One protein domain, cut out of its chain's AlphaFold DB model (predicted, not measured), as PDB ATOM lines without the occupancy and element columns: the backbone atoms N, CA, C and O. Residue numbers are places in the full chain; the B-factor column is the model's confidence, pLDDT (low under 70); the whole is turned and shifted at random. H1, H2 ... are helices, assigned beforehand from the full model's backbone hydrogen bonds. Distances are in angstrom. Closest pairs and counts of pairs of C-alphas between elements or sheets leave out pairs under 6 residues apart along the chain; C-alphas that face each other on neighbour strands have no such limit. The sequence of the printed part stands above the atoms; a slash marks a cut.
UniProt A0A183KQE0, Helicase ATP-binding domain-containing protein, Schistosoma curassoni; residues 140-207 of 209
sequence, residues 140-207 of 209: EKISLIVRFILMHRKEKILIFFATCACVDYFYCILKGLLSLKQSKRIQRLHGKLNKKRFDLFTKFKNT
ATOM      1  N   GLU A 140       0.162  -5.082 -35.838       87.50
ATOM      2  CA  GLU A 140       0.375  -4.345 -34.585       87.50
ATOM      3  C   GLU A 140      -0.105  -2.885 -34.630       87.50
ATOM      4  O   GLU A 140      -0.396  -2.271 -33.592       87.50
ATOM      5  N   LYS A 141      -0.232  -2.313 -35.832       86.69
ATOM      6  CA  LYS A 141      -0.560  -0.895 -36.049       86.69
ATOM      7  C   LYS A 141      -1.804  -0.434 -35.286       86.69
ATOM      8  O   LYS A 141      -1.793   0.640 -34.683       86.69
ATOM      9  N   ILE A 142      -2.883  -1.223 -35.306       90.00
ATOM     10  CA  ILE A 142      -4.130  -0.890 -34.596       90.00
ATOM     11  C   ILE A 142      -3.903  -0.838 -33.091       90.00
ATOM     12  O   ILE A 142      -4.283   0.142 -32.445       90.00
ATOM     13  N   SER A 143      -3.268  -1.871 -32.543       90.19
ATOM     14  CA  SER A 143      -3.005  -2.003 -31.112       90.19
ATOM     15  C   SER A 143      -2.179  -0.827 -30.592       90.19
ATOM     16  O   SER A 143      -2.488  -0.265 -29.538       90.19
ATOM     17  N   LEU A 144      -1.183  -0.388 -31.364       89.12
ATOM     18  CA  LEU A 144      -0.356   0.770 -31.029       89.12
ATOM     19  C   LEU A 144      -1.133   2.088 -31.090       89.12
ATOM     20  O   LEU A 144      -1.030   2.887 -30.159       89.12
ATOM     21  N   ILE A 145      -1.959   2.304 -32.120       90.69
ATOM     22  CA  ILE A 145      -2.808   3.504 -32.217       90.69
ATOM     23  C   ILE A 145      -3.795   3.566 -31.046       90.69
ATOM     24  O   ILE A 145      -3.938   4.613 -30.411       90.69
ATOM     25  N   VAL A 146      -4.462   2.453 -30.727       91.25
ATOM     26  CA  VAL A 146      -5.400   2.376 -29.598       91.25
ATOM     27  C   VAL A 146      -4.673   2.667 -28.289       91.25
ATOM     28  O   VAL A 146      -5.125   3.517 -27.518       91.25
ATOM     29  N   ARG A 147      -3.519   2.033 -28.053       90.75
ATOM     30  CA  ARG A 147      -2.702   2.286 -26.861       90.75
ATOM     31  C   ARG A 147      -2.280   3.753 -26.769       90.75
ATOM     32  O   ARG A 147      -2.437   4.350 -25.708       90.75
ATOM     33  N   PHE A 148      -1.833   4.357 -27.869       89.94
ATOM     34  CA  PHE A 148      -1.474   5.774 -27.923       89.94
ATOM     35  C   PHE A 148      -2.654   6.673 -27.520       89.94
ATOM     36  O   PHE A 148      -2.529   7.499 -26.616       89.94
ATOM     37  N   ILE A 149      -3.841   6.460 -28.098       90.12
ATOM     38  CA  ILE A 149      -5.056   7.213 -27.736       90.12
ATOM     39  C   ILE A 149      -5.394   7.046 -26.244       90.12
ATOM     40  O   ILE A 149      -5.795   8.005 -25.578       90.12
ATOM     41  N   LEU A 150      -5.229   5.837 -25.699       89.25
ATOM     42  CA  LEU A 150      -5.507   5.539 -24.294       89.25
ATOM     43  C   LEU A 150      -4.510   6.174 -23.318       89.25
ATOM     44  O   LEU A 150      -4.919   6.451 -22.188       89.25
ATOM     45  N   MET A 151      -3.265   6.410 -23.738       87.62
ATOM     46  CA  MET A 151      -2.228   7.096 -22.956       87.62
ATOM     47  C   MET A 151      -2.394   8.622 -22.987       87.62
ATOM     48  O   MET A 151      -2.182   9.288 -21.979       87.62
ATOM     49  N   HIS A 152      -2.871   9.176 -24.104       87.50
ATOM     50  CA  HIS A 152      -2.958  10.622 -24.347       87.50
ATOM     51  C   HIS A 152      -4.396  11.174 -24.231       87.50
ATOM     52  O   HIS A 152      -4.855  11.982 -25.038       87.50
ATOM     53  N   ARG A 153      -5.151  10.761 -23.197       85.38
ATOM     54  CA  ARG A 153      -6.610  11.030 -23.081       85.38
ATOM     55  C   ARG A 153      -7.016  12.510 -22.998       85.38
ATOM     56  O   ARG A 153      -8.190  12.815 -23.204       85.38
ATOM     57  N   LYS A 154      -6.088  13.400 -22.639       83.62
ATOM     58  CA  LYS A 154      -6.314  14.850 -22.459       83.62
ATOM     59  C   LYS A 154      -5.768  15.690 -23.622       83.62
ATOM     60  O   LYS A 154      -5.811  16.918 -23.575       83.62
ATOM     61  N   GLU A 155      -5.224  15.044 -24.647       85.94
ATOM     62  CA  GLU A 155      -4.579  15.707 -25.777       85.94
ATOM     63  C   GLU A 155      -5.472  15.682 -27.022       85.94
ATOM     64  O   GLU A 155      -6.358  14.838 -27.172       85.94
ATOM     65  N   LYS A 156      -5.245  16.636 -27.932       85.44
ATOM     66  CA  LYS A 156      -5.857  16.612 -29.263       85.44
ATOM     67  C   LYS A 156      -4.948  15.813 -30.185       85.44
ATOM     68  O   LYS A 156      -3.812  16.210 -30.411       85.44
ATOM     69  N   ILE A 157      -5.469  14.717 -30.723       88.88
ATOM     70  CA  ILE A 157      -4.721  13.799 -31.584       88.88
ATOM     71  C   ILE A 157      -5.275  13.908 -33.005       88.88
ATOM     72  O   ILE A 157      -6.485  13.796 -33.210       88.88
ATOM     73  N   LEU A 158      -4.389  14.120 -33.979       90.75
ATOM     74  CA  LEU A 158      -4.703  14.069 -35.404       90.75
ATOM     75  C   LEU A 158      -3.992  12.862 -36.018       90.75
ATOM     76  O   LEU A 158      -2.784  12.716 -35.859       90.75
ATOM     77  N   ILE A 159      -4.742  12.001 -36.708       91.06
ATOM     78  CA  ILE A 159      -4.218  10.787 -37.346       91.06
ATOM     79  C   ILE A 159      -4.530  10.862 -38.836       91.06
ATOM     80  O   ILE A 159      -5.693  10.994 -39.223       91.06
ATOM     81  N   PHE A 160      -3.495  10.772 -39.668       91.25
ATOM     82  CA  PHE A 160      -3.639  10.752 -41.120       91.25
ATOM     83  C   PHE A 160      -3.755   9.318 -41.641       91.25
ATOM     84  O   PHE A 160      -3.011   8.427 -41.235       91.25
ATOM     85  N   PHE A 161      -4.665   9.116 -42.592       92.19
ATOM     86  CA  PHE A 161      -4.778   7.894 -43.384       92.19
ATOM     87  C   PHE A 161      -4.758   8.261 -44.867       92.19
ATOM     88  O   PHE A 161      -5.292   9.298 -45.254       92.19
ATOM     89  N   ALA A 162      -4.160   7.401 -45.694       91.88
ATOM     90  CA  ALA A 162      -3.905   7.699 -47.103       91.88
ATOM     91  C   ALA A 162      -5.181   7.874 -47.948       91.88
ATOM     92  O   ALA A 162      -5.168   8.607 -48.932       91.88
ATOM     93  N   THR A 163      -6.291   7.216 -47.586       94.38
ATOM     94  CA  THR A 163      -7.531   7.245 -48.381       94.38
ATOM     95  C   THR A 163      -8.775   7.489 -47.529       94.38
ATOM     96  O   THR A 163      -8.812   7.180 -46.337       94.38
ATOM     97  N   CYS A 164      -9.843   7.984 -48.167       94.12
ATOM     98  CA  CYS A 164     -11.164   8.126 -47.545       94.12
ATOM     99  C   CYS A 164     -11.685   6.799 -46.964       94.12
ATOM    100  O   CYS A 164     -12.217   6.786 -45.861       94.12
ATOM    101  N   ALA A 165     -11.510   5.691 -47.693       94.50
ATOM    102  CA  ALA A 165     -11.965   4.373 -47.254       94.50
ATOM    103  C   ALA A 165     -11.213   3.905 -46.000       94.50
ATOM    104  O   ALA A 165     -11.832   3.388 -45.075       94.50
ATOM    105  N   CYS A 166      -9.901   4.160 -45.927       93.81
ATOM    106  CA  CYS A 166      -9.128   3.900 -44.715       93.81
ATOM    107  C   CYS A 166      -9.665   4.723 -43.537       93.81
ATOM    108  O   CYS A 166      -9.893   4.163 -42.470       93.81
ATOM    109  N   VAL A 167      -9.916   6.026 -43.726       94.31
ATOM    110  CA  VAL A 167     -10.490   6.876 -42.667       94.31
ATOM    111  C   VAL A 167     -11.792   6.279 -42.124       94.31
ATOM    112  O   VAL A 167     -11.960   6.203 -40.908       94.31
ATOM    113  N   ASP A 168     -12.691   5.823 -42.998       93.88
ATOM    114  CA  ASP A 168     -13.959   5.206 -42.597       93.88
ATOM    115  C   ASP A 168     -13.772   3.880 -41.853       93.88
ATOM    116  O   ASP A 168     -14.356   3.687 -40.784       93.88
ATOM    117  N   TYR A 169     -12.927   2.999 -42.389       93.88
ATOM    118  CA  TYR A 169     -12.602   1.702 -41.801       93.88
ATOM    119  C   TYR A 169     -12.015   1.847 -40.389       93.88
ATOM    120  O   TYR A 169     -12.562   1.315 -39.420       93.88
ATOM    121  N   PHE A 170     -10.948   2.641 -40.246       93.38
ATOM    122  CA  PHE A 170     -10.278   2.845 -38.962       93.38
ATOM    123  C   PHE A 170     -11.162   3.605 -37.966       93.38
ATOM    124  O   PHE A 170     -11.133   3.300 -36.777       93.38
ATOM    125  N   TYR A 171     -11.998   4.544 -38.417       93.50
ATOM    126  CA  TYR A 171     -12.962   5.221 -37.545       93.50
ATOM    127  C   TYR A 171     -13.958   4.244 -36.902       93.50
ATOM    128  O   TYR A 171     -14.191   4.323 -35.694       93.50
ATOM    129  N   CYS A 172     -14.527   3.319 -37.683       92.69
ATOM    130  CA  CYS A 172     -15.445   2.304 -37.165       92.69
ATOM    131  C   CYS A 172     -14.751   1.381 -36.155       92.69
ATOM    132  O   CYS A 172     -15.278   1.171 -35.061       92.69
ATOM    133  N   ILE A 173     -13.547   0.902 -36.480       92.62
ATOM    134  CA  ILE A 173     -12.761   0.027 -35.599       92.62
ATOM    135  C   ILE A 173     -12.423   0.722 -34.282       92.62
ATOM    136  O   ILE A 173     -12.712   0.192 -33.212       92.62
ATOM    137  N   LEU A 174     -11.869   1.934 -34.338       92.38
ATOM    138  CA  LEU A 174     -11.488   2.674 -33.135       92.38
ATOM    139  C   LEU A 174     -12.699   2.964 -32.242       92.38
ATOM    140  O   LEU A 174     -12.582   2.923 -31.020       92.38
ATOM    141  N   LYS A 175     -13.876   3.218 -32.826       91.12
ATOM    142  CA  LYS A 175     -15.112   3.364 -32.049       91.12
ATOM    143  C   LYS A 175     -15.559   2.077 -31.367       91.12
ATOM    144  O   LYS A 175     -16.109   2.178 -30.274       91.12
ATOM    145  N   GLY A 176     -15.355   0.923 -32.001       90.56
ATOM    146  CA  GLY A 176     -15.683  -0.383 -31.428       90.56
ATOM    147  C   GLY A 176     -14.722  -0.811 -30.317       90.56
ATOM    148  O   GLY A 176     -15.154  -1.400 -29.334       90.56
ATOM    149  N   LEU A 177     -13.436  -0.472 -30.441       89.38
ATOM    150  CA  LEU A 177     -12.391  -0.864 -29.484       89.38
ATOM    151  C   LEU A 177     -12.284   0.052 -28.251       89.38
ATOM    152  O   LEU A 177     -11.642  -0.311 -27.267       89.38
ATOM    153  N   LEU A 178     -12.870   1.250 -28.290       87.25
ATOM    154  CA  LEU A 178     -12.786   2.237 -27.209       87.25
ATOM    155  C   LEU A 178     -14.105   2.335 -26.433       87.25
ATOM    156  O   LEU A 178     -15.189   2.170 -26.986       87.25
ATOM    157  N   SER A 179     -14.024   2.667 -25.138       82.75
ATOM    158  CA  SER A 179     -15.216   2.793 -24.280       82.75
ATOM    159  C   SER A 179     -16.232   3.798 -24.840       82.75
ATOM    160  O   SER A 179     -15.857   4.773 -25.494       82.75
ATOM    161  N   LEU A 180     -17.520   3.644 -24.505       76.75
ATOM    162  CA  LEU A 180     -18.601   4.536 -24.966       76.75
ATOM    163  C   LEU A 180     -18.325   6.032 -24.722       76.75
ATOM    164  O   LEU A 180     -18.742   6.886 -25.506       76.75
ATOM    165  N   LYS A 181     -17.618   6.378 -23.638       79.94
ATOM    166  CA  LYS A 181     -17.234   7.765 -23.333       79.94
ATOM    167  C   LYS A 181     -16.120   8.267 -24.258       79.94
ATOM    168  O   LYS A 181     -16.149   9.423 -24.676       79.94
ATOM    169  N   GLN A 182     -15.156   7.410 -24.590       78.00
ATOM    170  CA  GLN A 182     -14.035   7.735 -25.476       78.00
ATOM    171  C   GLN A 182     -14.460   7.756 -26.945       78.00
ATOM    172  O   GLN A 182     -14.129   8.699 -27.659       78.00
ATOM    173  N   SER A 183     -15.257   6.782 -27.383       79.25
ATOM    174  CA  SER A 183     -15.714   6.671 -28.769       79.25
ATOM    175  C   SER A 183     -16.528   7.894 -29.212       79.25
ATOM    176  O   SER A 183     -16.398   8.342 -30.350       79.25
ATOM    177  N   LYS A 184     -17.287   8.532 -28.306       80.94
ATOM    178  CA  LYS A 184     -17.997   9.802 -28.568       80.94
ATOM    179  C   LYS A 184     -17.071  10.970 -28.943       80.94
ATOM    180  O   LYS A 184     -17.514  11.882 -29.644       80.94
ATOM    181  N   ARG A 185     -15.807  10.953 -28.499       82.19
ATOM    182  CA  ARG A 185     -14.806  11.997 -28.793       82.19
ATOM    183  C   ARG A 185     -14.094  11.782 -30.132       82.19
ATOM    184  O   ARG A 185     -13.456  12.708 -30.619       82.19
ATOM    185  N   ILE A 186     -14.235  10.612 -30.754       88.25
ATOM    186  CA  ILE A 186     -13.613  10.312 -32.046       88.25
ATOM    187  C   ILE A 186     -14.474  10.887 -33.165       88.25
ATOM    188  O   ILE A 186     -15.681  10.644 -33.232       88.25
ATOM    189  N   GLN A 187     -13.837  11.636 -34.058       89.62
ATOM    190  CA  GLN A 187     -14.444  12.189 -35.263       89.62
ATOM    191  C   GLN A 187     -13.631  11.740 -36.480       89.62
ATOM    192  O   GLN A 187     -12.426  11.523 -36.373       89.62
ATOM    193  N   ARG A 188     -14.291  11.614 -37.634       91.31
ATOM    194  CA  ARG A 188     -13.639  11.354 -38.925       91.31
ATOM    195  C   ARG A 188     -13.826  12.532 -39.867       91.31
ATOM    196  O   ARG A 188     -14.868  13.188 -39.836       91.31
ATOM    197  N   LEU A 189     -12.842  12.761 -40.729       89.81
ATOM    198  CA  LEU A 189     -12.894  13.785 -41.765       89.81
ATOM    199  C   LEU A 189     -12.205  13.275 -43.035       89.81
ATOM    200  O   LEU A 189     -11.062  12.838 -42.976       89.81
ATOM    201  N   HIS A 190     -12.896  13.325 -44.176       89.00
ATOM    202  CA  HIS A 190     -12.356  12.982 -45.493       89.00
ATOM    203  C   HIS A 190     -13.214  13.589 -46.621       89.00
ATOM    204  O   HIS A 190     -14.341  14.045 -46.399       89.00
ATOM    205  N   GLY A 191     -12.688  13.579 -47.850       83.44
ATOM    206  CA  GLY A 191     -13.260  14.276 -49.008       83.44
ATOM    207  C   GLY A 191     -14.615  13.763 -49.515       83.44
ATOM    208  O   GLY A 191     -15.257  14.456 -50.291       83.44
ATOM    209  N   LYS A 192     -15.093  12.596 -49.064       84.75
ATOM    210  CA  LYS A 192     -16.433  12.077 -49.422       84.75
ATOM    211  C   LYS A 192     -17.539  12.482 -48.435       84.75
ATOM    212  O   LYS A 192     -18.708  12.250 -48.708       84.75
ATOM    213  N   LEU A 193     -17.208  13.095 -47.293       80.88
ATOM    214  CA  LEU A 193     -18.229  13.614 -46.369       80.88
ATOM    215  C   LEU A 193     -18.880  14.855 -46.982       80.88
ATOM    216  O   LEU A 193     -18.157  15.738 -47.402       80.88
ATOM    217  N   ASN A 194     -20.206  14.970 -47.038       76.69
ATOM    218  CA  ASN A 194     -20.882  16.151 -47.608       76.69
ATOM    219  C   ASN A 194     -20.816  17.382 -46.663       76.69
ATOM    220  O   ASN A 194     -19.932  17.459 -45.810       76.69
ATOM    221  N   LYS A 195     -21.756  18.339 -46.778       60.69
ATOM    222  CA  LYS A 195     -21.854  19.640 -46.055       60.69
ATOM    223  C   LYS A 195     -21.558  19.638 -44.532       60.69
ATOM    224  O   LYS A 195     -21.310  20.695 -43.976       60.69
ATOM    225  N   LYS A 196     -21.490  18.476 -43.870       66.00
ATOM    226  CA  LYS A 196     -21.139  18.288 -42.447       66.00
ATOM    227  C   LYS A 196     -19.645  18.474 -42.105       66.00
ATOM    228  O   LYS A 196     -19.294  18.418 -40.928       66.00
ATOM    229  N   ARG A 197     -18.744  18.658 -43.085       67.50
ATOM    230  CA  ARG A 197     -17.289  18.820 -42.827       67.50
ATOM    231  C   ARG A 197     -16.971  20.039 -41.958       67.50
ATOM    232  O   ARG A 197     -16.141  19.939 -41.058       67.50
ATOM    233  N   PHE A 198     -17.629  21.166 -42.233       71.81
ATOM    234  CA  PHE A 198     -17.390  22.423 -41.523       71.81
ATOM    235  C   PHE A 198     -17.836  22.330 -40.058       71.81
ATOM    236  O   PHE A 198     -17.089  22.708 -39.155       71.81
ATOM    237  N   ASP A 199     -18.993  21.715 -39.809       75.88
ATOM    238  CA  ASP A 199     -19.515  21.490 -38.458       75.88
ATOM    239  C   ASP A 199     -18.624  20.536 -37.651       75.88
ATOM    240  O   ASP A 199     -18.340  20.780 -36.479       75.88
ATOM    241  N   LEU A 200     -18.128  19.466 -38.284       77.75
ATOM    242  CA  LEU A 200     -17.198  18.510 -37.670       77.75
ATOM    243  C   LEU A 200     -15.881  19.176 -37.265       77.75
ATOM    244  O   LEU A 200     -15.408  18.983 -36.143       77.75
ATOM    245  N   PHE A 201     -15.308  19.981 -38.161       74.62
ATOM    246  CA  PHE A 201     -14.081  20.720 -37.882       74.62
ATOM    247  C   PHE A 201     -14.285  21.749 -36.763       74.62
ATOM    248  O   PHE A 201     -13.493  21.812 -35.824       74.62
ATOM    249  N   THR A 202     -15.392  22.492 -36.803       75.38
ATOM    250  CA  THR A 202     -15.753  23.477 -35.772       75.38
ATOM    251  C   THR A 202     -15.958  22.812 -34.411       75.38
ATOM    252  O   THR A 202     -15.443  23.285 -33.398       75.38
ATOM    253  N   LYS A 203     -16.618  21.650 -34.377       79.25
ATOM    254  CA  LYS A 203     -16.770  20.841 -33.164       79.25
ATOM    255  C   LYS A 203     -15.421  20.377 -32.612       79.25
ATOM    256  O   LYS A 203     -15.197  20.472 -31.407       79.25
ATOM    257  N   PHE A 204     -14.504  19.912 -33.463       77.88
ATOM    258  CA  PHE A 204     -13.150  19.529 -33.041       77.88
ATOM    259  C   PHE A 204     -12.351  20.724 -32.494       77.88
ATOM    260  O   PHE A 204     -11.673  20.612 -31.466       77.88
ATOM    261  N   LYS A 205     -12.472  21.894 -33.136       76.19
ATOM    262  CA  LYS A 205     -11.854  23.146 -32.678       76.19
ATOM    263  C   LYS A 205     -12.352  23.529 -31.281       76.19
ATOM    264  O   LYS A 205     -11.529  23.734 -30.392       76.19
ATOM    265  N   ASN A 206     -13.670  23.523 -31.085       77.25
ATOM    266  CA  ASN A 206     -14.331  24.003 -29.867       77.25
ATOM    267  C   ASN A 206     -14.388  22.969 -28.733       77.25
ATOM    268  O   ASN A 206     -14.755  23.312 -27.615       77.25
ATOM    269  N   THR A 207     -14.020  21.709 -28.985       72.00
ATOM    270  CA  THR A 207     -13.867  20.724 -27.908       72.00
ATOM    271  C   THR A 207     -12.646  21.110 -27.069       72.00
ATOM    272  O   THR A 207     -11.507  21.019 -27.540       72.00
TER     273      THR A 207
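AT A GLANCE: This is residues 140 to 207 of the 209 residues of the protein "Helicase ATP-binding domain-containing protein" of Schistosoma curassoni (UniProt A0A183KQE0). H2, the longest helix, has H1 near one side at a steep angle and the four-residue H3 at the corner where H2 ends, while H4 lies well away across a gap. Through that gap, between H2 and H4, runs the unnamed stretch of residues 185 to 190, and the helices have few contacts with one another. The printed part has 68 residues with four named helices, H1 to H4 in that order, and no named strand; the class is all helix. The whole is compact, with a radius of gyration of the C-alphas of 12.1 A, and spans 32 by 26 by 19 A.

IN THESE COORDINATES: H2 is residues 164 to 177, 20.2 A long from first to last C-alpha, with C-alpha 164 at (-11.164, 8.126, -47.545). H1 is residues 140 to 151, 16.5 A long, and begins with C-alpha 140 at (0.375, -4.345, -34.585). H3 is residues 180 to 183, 5.2 A long. H4 is residues 197 to 206, 14.3 A long, and ends with C-alpha 206 at (-14.331, 24.003, -29.867).

HOW THE PARTS SIT: H2 and H1 are close but not clearly touching; their closest C-alphas, those of Leu 174 and Val 146, are 7.0 A apart. Their lines stand at a steep tilt of 60 degrees, the same way. H2 and H3 touch only at the corner by their tight link, H2 with residues 174 to 176 alone; the closest C-alphas, of Lys 175 and Ser 183, are 4.7 A apart. H4 is apart from H1, H2 and H3, and H1 is apart from H3. In H1, H2 and H4 every O i to N i+4 pair is within hydrogen-bond range; H3 is too short for such a pair, and 0 of its 1 O i to N i+3 pair is within range.

THE WHOLE: The C-alphas farthest apart, of Glu 140 and Lys 195, are 34.7 A apart. The printed part has no cut. The links H1 to H2, residues 152 to 163, and H3 to H4, residues 184 to 196, are long. The mean pLDDT of the printed part is 85.5; residues 195 to 197, of which 197 belongs to H4, are under 70.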